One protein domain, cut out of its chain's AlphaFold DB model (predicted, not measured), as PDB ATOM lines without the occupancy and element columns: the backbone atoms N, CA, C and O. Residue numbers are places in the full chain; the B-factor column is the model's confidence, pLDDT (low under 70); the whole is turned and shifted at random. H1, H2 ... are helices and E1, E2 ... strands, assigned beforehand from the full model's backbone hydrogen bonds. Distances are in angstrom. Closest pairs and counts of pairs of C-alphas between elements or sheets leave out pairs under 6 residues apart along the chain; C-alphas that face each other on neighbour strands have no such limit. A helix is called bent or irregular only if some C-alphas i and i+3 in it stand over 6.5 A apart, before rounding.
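Overview. This is residues 1 to 24 and 37 to 127 of the 230 residues of the protein "TGS domain-containing protein" of Omnitrophica WOR_2 bacterium RIFCSPLOWO2_12_FULL_46_30 (UniProt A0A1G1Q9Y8). A strongly twisted sheet of five strands makes one part of a rod-shaped domain, and the helical hairpin of H3 and H4 reaches away from it along the rod, with the short helix H5 near H4. H2 packs on the sheet along E1, while H1 lies at the rod's other end, beyond E2. The printed part has 115 residues with five named helices and five named strands, in the order E1 E2 H1 E3 H2 E4 H3 H4 H5 E5. The mixed sheet runs E2 E3 E1 E4 E5, and the class is mixed, helices and strands. The whole is only just loose, close to compact, with a radius of gyration of the C-alphas of 16.1 A, and spans 58 by 28 by 20 A.

Along the chain. E1, residues 2 to 6, begins at C-alpha 2 (23.573, -18.992, -43.979). The other strands are E2, residues 14 to 18, E3, residues 38 to 44 and 19.8 A long, E4, residues 53 to 57, and E5, residues 125 to 127, ending at C-alpha 127 (35.458, -7.725, -45.226). H3, residues 61 to 76, is 22.7 A long and begins at C-alpha 61 (33.525, -6.049, -53.003). H4, residues 83 to 96, is 19.9 A long. H1 is residues 21 to 24, H2 residues 45 to 50 and H5 residues 108 to 114.

Arrangement. E2 and E5 are edge strands. E2 and E3 are antiparallel, with N 16 and O 40 at 2.9 A, within hydrogen-bond range. The other neighbours are parallel: E3 and E1 with N 3 and O 41 at 2.8 A, E1 and E4 with N 55 and O 4 at 2.8 A, E4 and E5 with N 126 and O 54 at 2.8 A. E3, H2 and E4 form a split strand-helix-strand unit, with E1 between the two strands and a right-handed crossover. E4, H3 H4 H5 and E5 form a strand-helix-strand unit, two parallel neighbours with helices between. H2 lies over E1 at a height over the sheet of 6.2 A; the closest C-alphas are those of Val 6 and Gly 45, 4.6 A. H3 stands up from the sheet at 49 degrees. H3 and H4, a helical hairpin, touch at a shallow tilt of 26 degrees, opposite ways; the closest C-alphas are those of Val 65 and Leu 95, 5.7 A. H4 and H5 are near each other, with 7 pairs of C-alphas within 10 A. H1 is not on the sheet. Every O i to N i+4 pair is within hydrogen-bond range in H3, H4 and H5; H1 is too short for one, and irregular H2, with C-alphas 46 and 49 at 7.9 A, has 0 of 2, but 2 of 3 O i to N i+3 pairs.

Size, cuts and confidence. The C-alphas farthest apart are those of Asp 24 and Ala 81, 58.9 A. Residues 25 to 36 are not printed, and C-alphas 24 and 37 are 9.8 A apart across the cut. The link from H4 to H5 is long, with 11 residues. The mean pLDDT of the printed part is 94.7, and no printed residue is under 70.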
ATOM      1  N   MET A   1      23.178 -20.025 -39.215       93.31
ATOM      2  CA  MET A   1      23.016 -18.903 -40.167       93.31
ATOM      3  C   MET A   1      23.538 -19.337 -41.530       93.31
ATOM      4  O   MET A   1      24.428 -20.186 -41.552       93.31
ATOM      5  N   LYS A   2      22.995 -18.815 -42.637       97.06
ATOM      6  CA  LYS A   2      23.573 -18.992 -43.979       97.06
ATOM      7  C   LYS A   2      24.485 -17.814 -44.297       97.06
ATOM      8  O   LYS A   2      24.057 -16.670 -44.181       97.06
ATOM      9  N   ILE A   3      25.722 -18.077 -44.693       97.88
ATOM     10  CA  ILE A   3      26.732 -17.045 -44.939       97.88
ATOM     11  C   ILE A   3      27.298 -17.258 -46.337       97.88
ATOM     12  O   ILE A   3      27.818 -18.330 -46.621       97.88
ATOM     13  N   ALA A   4      27.192 -16.266 -47.215       97.81
ATOM     14  CA  ALA A   4      27.822 -16.336 -48.530       97.81
ATOM     15  C   ALA A   4      29.291 -15.938 -48.441       97.81
ATOM     16  O   ALA A   4      29.640 -15.030 -47.687       97.81
ATOM     17  N   VAL A   5      30.135 -16.606 -49.223       97.69
ATOM     18  CA  VAL A   5      31.569 -16.331 -49.285       97.69
ATOM     19  C   VAL A   5      31.932 -15.857 -50.687       97.69
ATOM     20  O   VAL A   5      31.712 -16.565 -51.664       97.69
ATOM     21  N   VAL A   6      32.477 -14.645 -50.784       97.12
ATOM     22  CA  VAL A   6      32.763 -13.957 -52.049       97.12
ATOM     23  C   VAL A   6      34.248 -13.608 -52.108       97.12
ATOM     24  O   VAL A   6      34.783 -13.014 -51.176       97.12
ATOM     25  N   GLY A   7      34.927 -13.993 -53.192       94.88
ATOM     26  CA  GLY A   7      36.343 -13.665 -53.416       94.88
ATOM     27  C   GLY A   7      37.368 -14.488 -52.621       94.88
ATOM     28  O   GLY A   7      38.560 -14.176 -52.664       94.88
ATOM     29  N   LEU A   8      36.944 -15.547 -51.917       94.31
ATOM     30  CA  LEU A   8      37.809 -16.439 -51.129       94.31
ATOM     31  C   LEU A   8      37.680 -17.901 -51.611       94.31
ATOM     32  O   LEU A   8      36.946 -18.675 -51.000       94.31
ATOM     33  N   PRO A   9      38.373 -18.302 -52.695       91.44
ATOM     34  CA  PRO A   9      38.203 -19.631 -53.303       91.44
ATOM     35  C   PRO A   9      38.630 -20.792 -52.392       91.44
ATOM     36  O   PRO A   9      38.052 -21.871 -52.458       91.44
ATOM     37  N   GLU A  10      39.597 -20.562 -51.502       91.38
ATOM     38  CA  GLU A  10      40.097 -21.575 -50.561       91.38
ATOM     39  C   GLU A  10      39.224 -21.714 -49.301       91.38
ATOM     40  O   GLU A  10      39.492 -22.543 -48.428       91.38
ATOM     41  N   PHE A  11      38.181 -20.889 -49.155       94.81
ATOM     42  CA  PHE A  11      37.326 -20.941 -47.978       94.81
ATOM     43  C   PHE A  11      36.415 -22.179 -48.024       94.81
ATOM     44  O   PHE A  11      35.723 -22.417 -49.017       94.81
ATOM     45  N   PRO A  12      36.339 -22.975 -46.945       94.62
ATOM     46  CA  PRO A  12      35.585 -24.215 -46.976       94.62
ATOM     47  C   PRO A  12      34.071 -23.964 -46.915       94.62
ATOM     48  O   PRO A  12      33.545 -23.452 -45.926       94.62
ATOM     49  N   LEU A  13      33.356 -24.414 -47.945       96.81
ATOM     50  CA  LEU A  13      31.897 -24.313 -48.039       96.81
ATOM     51  C   LEU A  13      31.161 -25.424 -47.258       96.81
ATOM     52  O   LEU A  13      31.751 -26.404 -46.785       96.81
ATOM     53  N   GLY A  14      29.840 -25.275 -47.141       97.19
ATOM     54  CA  GLY A  14      28.939 -26.209 -46.467       97.19
ATOM     55  C   GLY A  14      28.798 -25.947 -44.967       97.19
ATOM     56  O   GLY A  14      29.086 -24.862 -44.470       97.19
ATOM     57  N   LYS A  15      28.309 -26.944 -44.223       96.62
ATOM     58  CA  LYS A  15      28.114 -26.812 -42.772       96.62
ATOM     59  C   LYS A  15      29.453 -26.866 -42.042       96.62
ATOM     60  O   LYS A  15      30.185 -27.847 -42.175       96.62
ATOM     61  N   LYS A  16      29.750 -25.838 -41.250       94.62
ATOM     62  CA  LYS A  16      30.942 -25.766 -40.397       94.62
ATOM     63  C   LYS A  16      30.564 -25.276 -39.012       94.62
ATOM     64  O   LYS A  16      29.662 -24.452 -38.855       94.62
ATOM     65  N   ASN A  17      31.256 -25.809 -38.015       92.38
ATOM     66  CA  ASN A  17      31.106 -25.350 -36.646       92.38
ATOM     67  C   ASN A  17      31.917 -24.074 -36.441       92.38
ATOM     68  O   ASN A  17      33.048 -23.981 -36.913       92.38
ATOM     69  N   LEU A  18      31.331 -23.128 -35.719       91.50
ATOM     70  CA  LEU A  18      32.049 -22.038 -35.085       91.50
ATOM     71  C   LEU A  18      32.657 -22.599 -33.799       91.50
ATOM     72  O   LEU A  18      31.928 -22.925 -32.860       91.50
ATOM     73  N   VAL A  19      33.974 -22.791 -33.805       86.25
ATOM     74  CA  VAL A  19      34.711 -23.275 -32.635       86.25
ATOM     75  C   VAL A  19      34.902 -22.097 -31.685       86.25
ATOM     76  O   VAL A  19      35.514 -21.097 -32.048       86.25
ATOM     77  N   ASP A  20      34.342 -22.207 -30.484       89.38
ATOM     78  CA  ASP A  20      34.396 -21.181 -29.442       89.38
ATOM     79  C   ASP A  20      35.094 -21.759 -28.207       89.38
ATOM     80  O   ASP A  20      34.548 -22.638 -27.539       89.38
ATOM     81  N   GLY A  21      36.283 -21.245 -27.881       91.88
ATOM     82  CA  GLY A  21      37.088 -21.734 -26.756       91.88
ATOM     83  C   GLY A  21      36.410 -21.602 -25.385       91.88
ATOM     84  O   GLY A  21      36.816 -22.256 -24.418       91.88
ATOM     85  N   ARG A  22      35.338 -20.803 -25.275       93.75
ATOM     86  CA  ARG A  22      34.503 -20.758 -24.066       93.75
ATOM     87  C   ARG A  22      33.809 -22.091 -23.817       93.75
ATOM     88  O   ARG A  22      33.693 -22.505 -22.666       93.75
ATOM     89  N   LEU A  23      33.372 -22.785 -24.868       94.19
ATOM     90  CA  LEU A  23      32.720 -24.089 -24.735       94.19
ATOM     91  C   LEU A  23      33.706 -25.158 -24.269       94.19
ATOM     92  O   LEU A  23      33.362 -25.904 -23.358       94.19
ATOM     93  N   ASP A  24      34.929 -25.168 -24.803       94.56
ATOM     94  CA  ASP A  24      35.997 -26.067 -24.340       94.56
ATOM     95  C   ASP A  24      36.314 -25.833 -22.852       94.56
ATOM     96  O   ASP A  24      36.418 -26.768 -22.051       94.56
ATOM     97  N   TYR A  37      28.616 -27.103 -30.547       94.94
ATOM     98  CA  TYR A  37      28.960 -25.804 -31.112       94.94
ATOM     99  C   TYR A  37      27.841 -25.228 -31.985       94.94
ATOM    100  O   TYR A  37      26.964 -25.952 -32.469       94.94
ATOM    101  N   ILE A  38      27.908 -23.920 -32.238       95.06
ATOM    102  CA  ILE A  38      27.097 -23.282 -33.278       95.06
ATOM    103  C   ILE A  38      27.548 -23.812 -34.636       95.06
ATOM    104  O   ILE A  38      28.741 -23.869 -34.921       95.06
ATOM    105  N   THR A  39      26.596 -24.160 -35.497       94.44
ATOM    106  CA  THR A  39      26.867 -24.552 -36.884       94.44
ATOM    107  C   THR A  39      26.315 -23.496 -37.835       94.44
ATOM    108  O   THR A  39      25.127 -23.161 -37.792       94.44
ATOM    109  N   ASN A  40      27.163 -23.012 -38.738       95.25
ATOM    110  CA  ASN A  40      26.782 -22.147 -39.849       95.25
ATOM    111  C   ASN A  40      26.883 -22.904 -41.174       95.25
ATOM    112  O   ASN A  40      27.627 -23.877 -41.295       95.25
ATOM    113  N   GLU A  41      26.102 -22.477 -42.159       97.44
ATOM    114  CA  GLU A  41      26.142 -22.999 -43.521       97.44
ATOM    115  C   GLU A  41      26.797 -21.955 -44.426       97.44
ATOM    116  O   GLU A  41      26.268 -20.858 -44.588       97.44
ATOM    117  N   TYR A  42      27.947 -22.299 -44.999       97.81
ATOM    118  CA  TYR A  42      28.709 -21.431 -45.889       97.81
ATOM    119  C   TYR A  42      28.351 -21.737 -47.340       97.81
ATOM    120  O   TYR A  42      28.480 -22.874 -47.803       97.81
ATOM    121  N   LEU A  43      27.855 -20.723 -48.036       97.94
ATOM    122  CA  LEU A  43      27.386 -20.789 -49.409       97.94
ATOM    123  C   LEU A  43      28.427 -20.186 -50.348       97.94
ATOM    124  O   LEU A  43      29.123 -19.236 -49.992       97.94
ATOM    125  N   ASP A  44      28.471 -20.715 -51.565       96.19
ATOM    126  CA  ASP A  44      29.202 -20.091 -52.662       96.19
ATOM    127  C   ASP A  44      28.675 -18.672 -52.959       96.19
ATOM    128  O   ASP A  44      27.486 -18.388 -52.761       96.19
ATOM    129  N   GLY A  45      29.547 -17.795 -53.463       92.31
ATOM    130  CA  GLY A  45      29.230 -16.399 -53.771       92.31
ATOM    131  C   GLY A  45      28.069 -16.224 -54.753       92.31
ATOM    132  O   GLY A  45      27.292 -15.281 -54.617       92.31
ATOM    133  N   GLN A  46      27.841 -17.179 -55.660       92.38
ATOM    134  CA  GLN A  46      26.689 -17.155 -56.575       92.38
ATOM    135  C   GLN A  46      25.340 -17.241 -55.843       92.38
ATOM    136  O   GLN A  46      24.300 -16.855 -56.376       92.38
ATOM    137  N   ARG A  47      25.339 -17.735 -54.600       95.25
ATOM    138  CA  ARG A  47      24.150 -17.887 -53.754       95.25
ATOM    139  C   ARG A  47      24.016 -16.784 -52.707       95.25
ATOM    140  O   ARG A  47      23.287 -16.946 -51.731       95.25
ATOM    141  N   VAL A  48      24.656 -15.633 -52.919       95.56
ATOM    142  CA  VAL A  48      24.594 -14.478 -52.008       95.56
ATOM    143  C   VAL A  48      23.164 -14.017 -51.695       95.56
ATOM    144  O   VAL A  48      22.874 -13.574 -50.581       95.56
ATOM    145  N   LYS A  49      22.220 -14.194 -52.627       93.81
ATOM    146  CA  LYS A  49      20.798 -13.875 -52.420       93.81
ATOM    147  C   LYS A  49      20.143 -14.727 -51.325       93.81
ATOM    148  O   LYS A  49      19.319 -14.193 -50.589       93.81
ATOM    149  N   ASP A  50      20.589 -15.967 -51.137       94.88
ATOM    150  CA  ASP A  50      20.059 -16.906 -50.137       94.88
ATOM    151  C   ASP A  50      20.670 -16.722 -48.736       94.88
ATOM    152  O   ASP A  50      20.246 -17.388 -47.787       94.88
ATOM    153  N   ALA A  51      21.712 -15.896 -48.607       96.56
ATOM    154  CA  ALA A  51      22.473 -15.747 -47.371       96.56
ATOM    155  C   ALA A  51      21.891 -14.688 -46.423       96.56
ATOM    156  O   ALA A  51      21.290 -13.709 -46.862       96.56
ATOM    157  N   ASP A  52      22.140 -14.859 -45.128       95.12
ATOM    158  CA  ASP A  52      21.797 -13.904 -44.070       95.12
ATOM    159  C   ASP A  52      22.926 -12.882 -43.826       95.12
ATOM    160  O   ASP A  52      22.689 -11.811 -43.274       95.12
ATOM    161  N   GLY A  53      24.159 -13.218 -44.221       96.75
ATOM    162  CA  GLY A  53      25.359 -12.385 -44.105       96.75
ATOM    163  C   GLY A  53      26.413 -12.793 -45.133       96.75
ATOM    164  O   GLY A  53      26.292 -13.841 -45.775       96.75
ATOM    165  N   ILE A  54      27.423 -11.952 -45.323       98.00
ATOM    166  CA  ILE A  54      28.406 -12.102 -46.398       98.00
ATOM    167  C   ILE A  54      29.812 -11.969 -45.822       98.00
ATOM    168  O   ILE A  54      30.132 -10.976 -45.177       98.00
ATOM    169  N   ILE A  55      30.664 -12.953 -46.082       97.62
ATOM    170  CA  ILE A  55      32.115 -12.818 -45.956       97.62
ATOM    171  C   ILE A  55      32.626 -12.457 -47.344       97.62
ATOM    172  O   ILE A  55      32.437 -13.216 -48.295       97.62
ATOM    173  N   CYS A  56      33.237 -11.290 -47.472       97.12
ATOM    174  CA  CYS A  56      33.662 -10.758 -48.756       97.12
ATOM    175  C   CYS A  56      35.134 -10.386 -48.688       97.12
ATOM    176  O   CYS A  56      35.564  -9.674 -47.787       97.12
ATOM    177  N   GLU A  57      35.925 -10.860 -49.635       95.69
ATOM    178  CA  GLU A  57      37.266 -10.329 -49.810       95.69
ATOM    179  C   GLU A  57      37.203  -8.882 -50.319       95.69
ATOM    180  O   GLU A  57      36.351  -8.555 -51.146       95.69
ATOM    181  N   LYS A  58      38.075  -8.006 -49.808       94.12
ATOM    182  CA  LYS A  58      38.027  -6.559 -50.080       94.12
ATOM    183  C   LYS A  58      38.011  -6.225 -51.574       94.12
ATOM    184  O   LYS A  58      37.229  -5.367 -51.976       94.12
ATOM    185  N   GLU A  59      38.829  -6.884 -52.393       92.25
ATOM    186  CA  GLU A  59      38.879  -6.628 -53.841       92.25
ATOM    187  C   GLU A  59      37.629  -7.154 -54.565       92.25
ATOM    188  O   GLU A  59      37.158  -6.537 -55.520       92.25
ATOM    189  N   ALA A  60      37.019  -8.228 -54.056       94.81
ATOM    190  CA  ALA A  60      35.773  -8.793 -54.579       94.81
ATOM    191  C   ALA A  60      34.506  -8.019 -54.156       94.81
ATOM    192  O   ALA A  60      33.396  -8.370 -54.558       94.81
ATOM    193  N   LYS A  61      34.643  -6.936 -53.377       95.38
ATOM    194  CA  LYS A  61      33.525  -6.049 -53.003       95.38
ATOM    195  C   LYS A  61      32.756  -5.539 -54.224       95.38
ATOM    196  O   LYS A  61      31.536  -5.379 -54.155       95.38
ATOM    197  N   LEU A  62      33.459  -5.281 -55.328       95.31
ATOM    198  CA  LEU A  62      32.863  -4.750 -56.554       95.31
ATOM    199  C   LEU A  62      31.795  -5.681 -57.134       95.31
ATOM    200  O   LEU A  62      30.808  -5.185 -57.666       95.31
ATOM    201  N   ASP A  63      31.912  -6.996 -56.944       95.06
ATOM    202  CA  ASP A  63      30.922  -7.959 -57.434       95.06
ATOM    203  C   ASP A  63      29.553  -7.743 -56.768       95.06
ATOM    204  O   ASP A  63      28.513  -7.769 -57.430       95.06
ATOM    205  N   LEU A  64      29.545  -7.456 -55.460       96.62
ATOM    206  CA  LEU A  64      28.322  -7.148 -54.710       96.62
ATOM    207  C   LEU A  64      27.690  -5.837 -55.180       96.62
ATOM    208  O   LEU A  64      26.468  -5.738 -55.295       96.62
ATOM    209  N   VAL A  65      28.532  -4.831 -55.429       97.38
ATOM    210  CA  VAL A  65      28.109  -3.502 -55.875       97.38
ATOM    211  C   VAL A  65      27.505  -3.572 -57.273       97.38
ATOM    212  O   VAL A  65      26.414  -3.053 -57.485       97.38
ATOM    213  N   ILE A  66      28.179  -4.241 -58.211       96.38
ATOM    214  CA  ILE A  66      27.724  -4.386 -59.597       96.38
ATOM    215  C   ILE A  66      26.382  -5.118 -59.637       96.38
ATOM    216  O   ILE A  66      25.453  -4.651 -60.294       96.38
ATOM    217  N   GLN A  67      26.241  -6.208 -58.877       95.94
ATOM    218  CA  GLN A  67      24.989  -6.961 -58.831       95.94
ATOM    219  C   GLN A  67      23.806  -6.095 -58.367       95.94
ATOM    220  O   GLN A  67      22.711  -6.182 -58.924       95.94
ATOM    221  N   ASP A  68      24.005  -5.269 -57.341       97.38
ATOM    222  CA  ASP A  68      22.959  -4.370 -56.854       97.38
ATOM    223  C   ASP A  68      22.714  -3.192 -57.802       97.38
ATOM    224  O   ASP A  68      21.565  -2.780 -57.973       97.38
ATOM    225  N   LEU A  69      23.759  -2.683 -58.461       97.75
ATOM    226  CA  LEU A  69      23.647  -1.604 -59.440       97.75
ATOM    227  C   LEU A  69      22.753  -2.029 -60.609       97.75
ATOM    228  O   LEU A  69      21.814  -1.309 -60.942       97.75
ATOM    229  N   GLU A  70      22.952  -3.234 -61.144       96.38
ATOM    230  CA  GLU A  70      22.090  -3.794 -62.192       96.38
ATOM    231  C   GLU A  70      20.619  -3.864 -61.753       96.38
ATOM    232  O   GLU A  70      19.710  -3.542 -62.523       96.38
ATOM    233  N   VAL A  71      20.353  -4.278 -60.510       96.12
ATOM    234  CA  VAL A  71      18.986  -4.348 -59.969       96.12
ATOM    235  C   VAL A  71      18.362  -2.954 -59.884       96.12
ATOM    236  O   VAL A  71      17.214  -2.765 -60.306       96.12
ATOM    237  N   VAL A  72      19.106  -1.977 -59.366       97.06
ATOM    238  CA  VAL A  72      18.640  -0.594 -59.211       97.06
ATOM    239  C   VAL A  72      18.396   0.063 -60.572       97.06
ATOM    240  O   VAL A  72      17.342   0.668 -60.772       97.06
ATOM    241  N   GLU A  73      19.299  -0.099 -61.539       96.31
ATOM    242  CA  GLU A  73      19.161   0.473 -62.884       96.31
ATOM    243  C   GLU A  73      17.968  -0.102 -63.650       96.31
ATOM    244  O   GLU A  73      17.172   0.644 -64.232       96.31
ATOM    245  N   ASN A  74      17.783  -1.421 -63.589       95.19
ATOM    246  CA  ASN A  74      16.638  -2.082 -64.207       95.19
ATOM    247  C   ASN A  74      15.303  -1.594 -63.627       95.19
ATOM    248  O   ASN A  74      14.311  -1.489 -64.357       95.19
ATOM    249  N   ARG A  75      15.261  -1.293 -62.323       94.06
ATOM    250  CA  ARG A  75      14.074  -0.725 -61.674       94.06
ATOM    251  C   ARG A  75      13.869   0.736 -62.068       94.06
ATOM    252  O   ARG A  75      12.764   1.091 -62.469       94.06
ATOM    253  N   LEU A  76      14.924   1.554 -62.041       95.00
ATOM    254  CA  LEU A  76      14.897   2.970 -62.433       95.00
ATOM    255  C   LEU A  76      14.304   3.192 -63.827       95.00
ATOM    256  O   LEU A  76      13.521   4.123 -64.015       95.00
ATOM    257  N   GLY A  77      14.634   2.321 -64.786       92.75
ATOM    258  CA  GLY A  77      14.108   2.396 -66.152       92.75
ATOM    259  C   GLY A  77      12.585   2.238 -66.260       92.75
ATOM    260  O   GLY A  77      12.014   2.576 -67.293       92.75
ATOM    261  N   ARG A  78      11.921   1.745 -65.208       93.38
ATOM    262  CA  ARG A  78      10.471   1.490 -65.161       93.38
ATOM    263  C   ARG A  78       9.714   2.454 -64.244       93.38
ATOM    264  O   ARG A  78       8.491   2.393 -64.207       93.38
ATOM    265  N   LEU A  79      10.420   3.309 -63.500       93.56
ATOM    266  CA  LEU A  79       9.818   4.232 -62.539       93.56
ATOM    267  C   LEU A  79       9.472   5.582 -63.183       93.56
ATOM    268  O   LEU A  79      10.291   6.205 -63.876       93.56
ATOM    269  N   GLU A  80       8.265   6.062 -62.888       93.06
ATOM    270  CA  GLU A  80       7.838   7.437 -63.158       93.06
ATOM    271  C   GLU A  80       8.500   8.422 -62.183       93.06
ATOM    272  O   GLU A  80       9.113   8.026 -61.192       93.06
ATOM    273  N   ALA A  81       8.436   9.721 -62.486       93.25
ATOM    274  CA  ALA A  81       8.978  10.744 -61.595       93.25
ATOM    275  C   ALA A  81       8.237  10.744 -60.248       93.25
ATOM    276  O   ALA A  81       7.008  10.713 -60.215       93.25
ATOM    277  N   GLY A  82       8.987  10.797 -59.148       93.19
ATOM    278  CA  GLY A  82       8.447  10.769 -57.792       93.19
ATOM    279  C   GLY A  82       9.461  10.244 -56.780       93.19
ATOM    280  O   GLY A  82      10.574   9.857 -57.139       93.19
ATOM    281  N   GLU A  83       9.040  10.175 -55.516       91.25
ATOM    282  CA  GLU A  83       9.907   9.840 -54.376       91.25
ATOM    283  C   GLU A  83      10.620   8.485 -54.525       91.25
ATOM    284  O   GLU A  83      11.792   8.359 -54.176       91.25
ATOM    285  N   GLU A  84       9.962   7.465 -55.094       90.88
ATOM    286  CA  GLU A  84      10.585   6.147 -55.308       90.88
ATOM    287  C   GLU A  84      11.739   6.209 -56.323       90.88
ATOM    288  O   GLU A  84      12.756   5.520 -56.172       90.88
ATOM    289  N   LYS A  85      11.597   7.047 -57.356       94.50
ATOM    290  CA  LYS A  85      12.642   7.252 -58.358       94.50
ATOM    291  C   LYS A  85      13.808   8.028 -57.768       94.50
ATOM    292  O   LYS A  85      14.947   7.625 -57.982       94.50
ATOM    293  N   ASP A  86      13.531   9.062 -56.980       94.81
ATOM    294  CA  ASP A  86      14.559   9.837 -56.281       94.81
ATOM    295  C   ASP A  86      15.341   8.957 -55.294       94.81
ATOM    296  O   ASP A  86      16.574   8.987 -55.265       94.81
ATOM    297  N   PHE A  87      14.646   8.083 -54.559       94.94
ATOM    298  CA  PHE A  87      15.282   7.099 -53.687       94.94
ATOM    299  C   PHE A  87      16.164   6.120 -54.474       94.94
ATOM    300  O   PHE A  87      17.321   5.903 -54.120       94.94
ATOM    301  N   SER A  88      15.663   5.574 -55.584       95.56
ATOM    302  CA  SER A  88      16.443   4.677 -56.447       95.56
ATOM    303  C   SER A  88      17.677   5.361 -57.050       95.56
ATOM    304  O   SER A  88      18.729   4.734 -57.166       95.56
ATOM    305  N   LEU A  89      17.579   6.647 -57.410       96.94
ATOM    306  CA  LEU A  89      18.713   7.442 -57.887       96.94
ATOM    307  C   LEU A  89      19.770   7.616 -56.791       96.94
ATOM    308  O   LEU A  89      20.957   7.464 -57.069       96.94
ATOM    309  N   ARG A  90      19.353   7.844 -55.537       96.75
ATOM    310  CA  ARG A  90      20.266   7.878 -54.383       96.75
ATOM    311  C   ARG A  90      20.987   6.539 -54.192       96.75
ATOM    312  O   ARG A  90      22.195   6.533 -53.973       96.75
ATOM    313  N   LEU A  91      20.278   5.408 -54.293       97.38
ATOM    314  CA  LEU A  91      20.906   4.078 -54.209       97.38
ATOM    315  C   LEU A  91      21.938   3.874 -55.321       97.38
ATOM    316  O   LEU A  91      23.044   3.410 -55.051       97.38
ATOM    317  N   LYS A  92      21.595   4.266 -56.552       98.00
ATOM    318  CA  LYS A  92      22.505   4.219 -57.698       98.00
ATOM    319  C   LYS A  92      23.775   5.035 -57.437       98.00
ATOM    320  O   LYS A  92      24.865   4.504 -57.604       98.00
ATOM    321  N   GLU A  93      23.646   6.272 -56.959       97.88
ATOM    322  CA  GLU A  93      24.793   7.144 -56.668       97.88
ATOM    323  C   GLU A  93      25.734   6.541 -55.606       97.88
ATOM    324  O   GLU A  93      26.957   6.673 -55.701       97.88
ATOM    325  N   ILE A  94      25.188   5.869 -54.587       97.44
ATOM    326  CA  ILE A  94      25.986   5.162 -53.571       97.44
ATOM    327  C   ILE A  94      26.784   4.023 -54.222       97.44
ATOM    328  O   ILE A  94      27.995   3.914 -54.008       97.44
ATOM    329  N   LEU A  95      26.119   3.200 -55.035       97.69
ATOM    330  CA  LEU A  95      26.720   2.038 -55.690       97.69
ATOM    331  C   LEU A  95      27.785   2.449 -56.721       97.69
ATOM    332  O   LEU A  95      28.870   1.876 -56.733       97.69
ATOM    333  N   GLU A  96      27.553   3.501 -57.511       97.31
ATOM    334  CA  GLU A  96      28.537   4.046 -58.466       97.31
ATOM    335  C   GLU A  96      29.821   4.556 -57.787       97.31
ATOM    336  O   GLU A  96      30.884   4.608 -58.406       97.31
ATOM    337  N   LYS A  97      29.759   4.885 -56.490       96.81
ATOM    338  CA  LYS A  97      30.929   5.229 -55.662       96.81
ATOM    339  C   LYS A  97      31.642   3.999 -55.082       96.81
ATOM    340  O   LYS A  97      32.485   4.154 -54.197       96.81
ATOM    341  N   ASN A  98      31.330   2.789 -55.554       95.81
ATOM    342  CA  ASN A  98      31.880   1.512 -55.082       95.81
ATOM    343  C   ASN A  98      31.611   1.230 -53.591       95.81
ATOM    344  O   ASN A  98      32.415   0.590 -52.898       95.81
ATOM    345  N   LYS A  99      30.479   1.718 -53.075       95.50
ATOM    346  CA  LYS A  99      30.037   1.472 -51.700       95.50
ATOM    347  C   LYS A  99      28.925   0.433 -51.662       95.50
ATOM    348  O   LYS A  99      27.994   0.482 -52.459       95.50
ATOM    349  N   CYS A 100      29.011  -0.481 -50.704       96.19
ATOM    350  CA  CYS A 100      27.902  -1.351 -50.348       96.19
ATOM    351  C   CYS A 100      26.850  -0.544 -49.588       96.19
ATOM    352  O   CYS A 100      27.179   0.343 -48.800       96.19
ATOM    353  N   LEU A 101      25.577  -0.881 -49.775       96.19
ATOM    354  CA  LEU A 101      24.487  -0.138 -49.146       96.19
ATOM    355  C   LEU A 101      24.517  -0.236 -47.614       96.19
ATOM    356  O   LEU A 101      24.153   0.720 -46.945       96.19
ATOM    357  N   ILE A 102      25.015  -1.336 -47.038       94.31
ATOM    358  CA  ILE A 102      25.154  -1.489 -45.579       94.31
ATOM    359  C   ILE A 102      26.093  -0.455 -44.933       94.31
ATOM    360  O   ILE A 102      26.026  -0.241 -43.726       94.31
ATOM    361  N   GLU A 103      26.966   0.189 -45.712       93.25
ATOM    362  CA  GLU A 103      27.871   1.240 -45.226       93.25
ATOM    363  C   GLU A 103      27.155   2.588 -45.029       93.25
ATOM    364  O   GLU A 103      27.729   3.513 -44.456       93.25
ATOM    365  N   GLU A 104      25.911   2.713 -45.495       94.81
ATOM    366  CA  GLU A 104      25.125   3.942 -45.449       94.81
ATOM    367  C   GLU A 104      23.969   3.847 -44.443       94.81
ATOM    368  O   GLU A 104      23.494   2.774 -44.067       94.81
ATOM    369  N   SER A 105      23.505   5.010 -43.985       93.19
ATOM    370  CA  SER A 105      22.376   5.103 -43.056       93.19
ATOM    371  C   SER A 105      21.068   5.372 -43.793       93.19
ATOM    372  O   SER A 105      20.972   6.284 -44.619       93.19
ATOM    373  N   PHE A 106      20.052   4.592 -43.431       94.12
ATOM    374  CA  PHE A 106      18.699   4.660 -43.976       94.12
ATOM    375  C   PHE A 106      17.677   4.864 -42.859       94.12
ATOM    376  O   PHE A 106      17.834   4.306 -41.766       94.12
ATOM    377  N   SER A 107      16.622   5.630 -43.142       93.94
ATOM    378  CA  SER A 107      15.465   5.754 -42.249       93.94
ATOM    379  C   SER A 107      14.707   4.425 -42.127       93.94
ATOM    380  O   SER A 107      14.917   3.489 -42.901       93.94
ATOM    381  N   GLU A 108      13.801   4.315 -41.155       91.81
ATOM    382  CA  GLU A 108      12.978   3.109 -40.997       91.81
ATOM    383  C   GLU A 108      12.034   2.888 -42.191       91.81
ATOM    384  O   GLU A 108      11.780   1.749 -42.587       91.81
ATOM    385  N   GLU A 109      11.542   3.961 -42.807       90.94
ATOM    386  CA  GLU A 109      10.757   3.919 -44.042       90.94
ATOM    387  C   GLU A 109      11.609   3.436 -45.222       90.94
ATOM    388  O   GLU A 109      11.194   2.540 -45.959       90.94
ATOM    389  N   GLU A 110      12.827   3.960 -45.366       93.56
ATOM    390  CA  GLU A 110      13.764   3.549 -46.416       93.56
ATOM    391  C   GLU A 110      14.158   2.075 -46.275       93.56
ATOM    392  O   GLU A 110      14.148   1.335 -47.260       93.56
ATOM    393  N   LYS A 111      14.422   1.605 -45.049       91.31
ATOM    394  CA  LYS A 111      14.701   0.187 -44.773       91.31
ATOM    395  C   LYS A 111      13.550  -0.714 -45.208       91.31
ATOM    396  O   LYS A 111      13.800  -1.748 -45.821       91.31
ATOM    397  N   LYS A 112      12.298  -0.329 -44.937       89.50
ATOM    398  CA  LYS A 112      11.119  -1.083 -45.402       89.50
ATOM    399  C   LYS A 112      11.053  -1.130 -46.925       89.50
ATOM    400  O   LYS A 112      10.768  -2.183 -47.487       89.50
ATOM    401  N   THR A 113      11.352  -0.019 -47.590       90.19
ATOM    402  CA  THR A 113      11.386   0.056 -49.054       90.19
ATOM    403  C   THR A 113      12.484  -0.833 -49.641       90.19
ATOM    404  O   THR A 113      12.222  -1.563 -50.598       90.19
ATOM    405  N   LEU A 114      13.679  -0.850 -49.041       91.56
ATOM    406  CA  LEU A 114      14.819  -1.673 -49.467       91.56
ATOM    407  C   LEU A 114      14.521  -3.177 -49.462       91.56
ATOM    408  O   LEU A 114      15.028  -3.897 -50.325       91.56
ATOM    409  N   LEU A 115      13.653  -3.655 -48.560       87.31
ATOM    410  CA  LEU A 115      13.228  -5.062 -48.535       87.31
ATOM    411  C   LEU A 115      12.601  -5.512 -49.866       87.31
ATOM    412  O   LEU A 115      12.679  -6.686 -50.215       87.31
ATOM    413  N   ASN A 116      12.040  -4.583 -50.644       89.00
ATOM    414  CA  ASN A 116      11.404  -4.874 -51.929       89.00
ATOM    415  C   ASN A 116      12.381  -4.904 -53.114       89.00
ATOM    416  O   ASN A 116      11.950  -5.139 -54.243       89.00
ATOM    417  N   TYR A 117      13.665  -4.598 -52.908       90.50
ATOM    418  CA  TYR A 117      14.655  -4.562 -53.987       90.50
ATOM    419  C   TYR A 117      15.473  -5.857 -54.079       90.50
ATOM    420  O   TYR A 117      16.096  -6.092 -55.107       90.50
ATOM    421  N   ASN A 118      15.454  -6.716 -53.051       90.12
ATOM    422  CA  ASN A 118      16.294  -7.923 -52.973       90.12
ATOM    423  C   ASN A 118      17.799  -7.637 -53.172       90.12
ATOM    424  O   ASN A 118      18.514  -8.431 -53.787       90.12
ATOM    425  N   LEU A 119      18.262  -6.495 -52.655       95.50
ATOM    426  CA  LEU A 119      19.660  -6.060 -52.728       95.50
ATOM    427  C   LEU A 119      20.513  -6.890 -51.772       95.50
ATOM    428  O   LEU A 119      20.061  -7.281 -50.691       95.50
ATOM    429  N   VAL A 120      21.744  -7.182 -52.168       96.19
ATOM    430  CA  VAL A 120      22.643  -8.053 -51.405       96.19
ATOM    431  C   VAL A 120      23.657  -7.270 -50.592       96.19
ATOM    432  O   VAL A 120      23.999  -7.697 -49.493       96.19
ATOM    433  N   SER A 121      24.071  -6.095 -51.057       95.38
ATOM    434  CA  SER A 121      25.044  -5.237 -50.379       95.38
ATOM    435  C   SER A 121      24.477  -4.504 -49.156       95.38
ATOM    436  O   SER A 121      25.231  -3.852 -48.440       95.38
ATOM    437  N   ILE A 122      23.167  -4.619 -48.891       95.50
ATOM    438  CA  ILE A 122      22.517  -4.176 -47.641       95.50
ATOM    439  C   ILE A 122      22.592  -5.235 -46.528       95.50
ATOM    440  O   ILE A 122      22.288  -4.950 -45.373       95.50
ATOM    441  N   LYS A 123      22.961  -6.479 -46.854       95.12
ATOM    442  CA  LYS A 123      23.154  -7.528 -45.846       95.12
ATOM    443  C   LYS A 123      24.411  -7.223 -45.024       95.12
ATOM    444  O   LYS A 123      25.304  -6.550 -45.531       95.12
ATOM    445  N   PRO A 124      24.534  -7.726 -43.783       95.88
ATOM    446  CA  PRO A 124      25.777  -7.620 -43.027       95.88
ATOM    447  C   PRO A 124      26.958  -8.193 -43.822       95.88
ATOM    448  O   PRO A 124      26.918  -9.356 -44.234       95.88
ATOM    449  N   VAL A 125      28.002  -7.384 -44.030       96.31
ATOM    450  CA  VAL A 125      29.220  -7.781 -44.750       96.31
ATOM    451  C   VAL A 125      30.422  -7.715 -43.815       96.31
ATOM    452  O   VAL A 125      30.657  -6.702 -43.159       96.31
ATOM    453  N   PHE A 126      31.196  -8.794 -43.775       96.75
ATOM    454  CA  PHE A 126      32.492  -8.865 -43.119       96.75
ATOM    455  C   PHE A 126      33.577  -8.897 -44.191       96.75
ATOM    456  O   PHE A 126      33.653  -9.848 -44.973       96.75
ATOM    457  N   PHE A 127      34.393  -7.844 -44.239       95.62
ATOM    458  CA  PHE A 127      35.458  -7.725 -45.226       95.62
ATOM    459  C   PHE A 127      36.743  -8.401 -44.748       95.62
ATOM    460  O   PHE A 127      37.246  -8.093 -43.670       95.62
TER     461      PHE A 127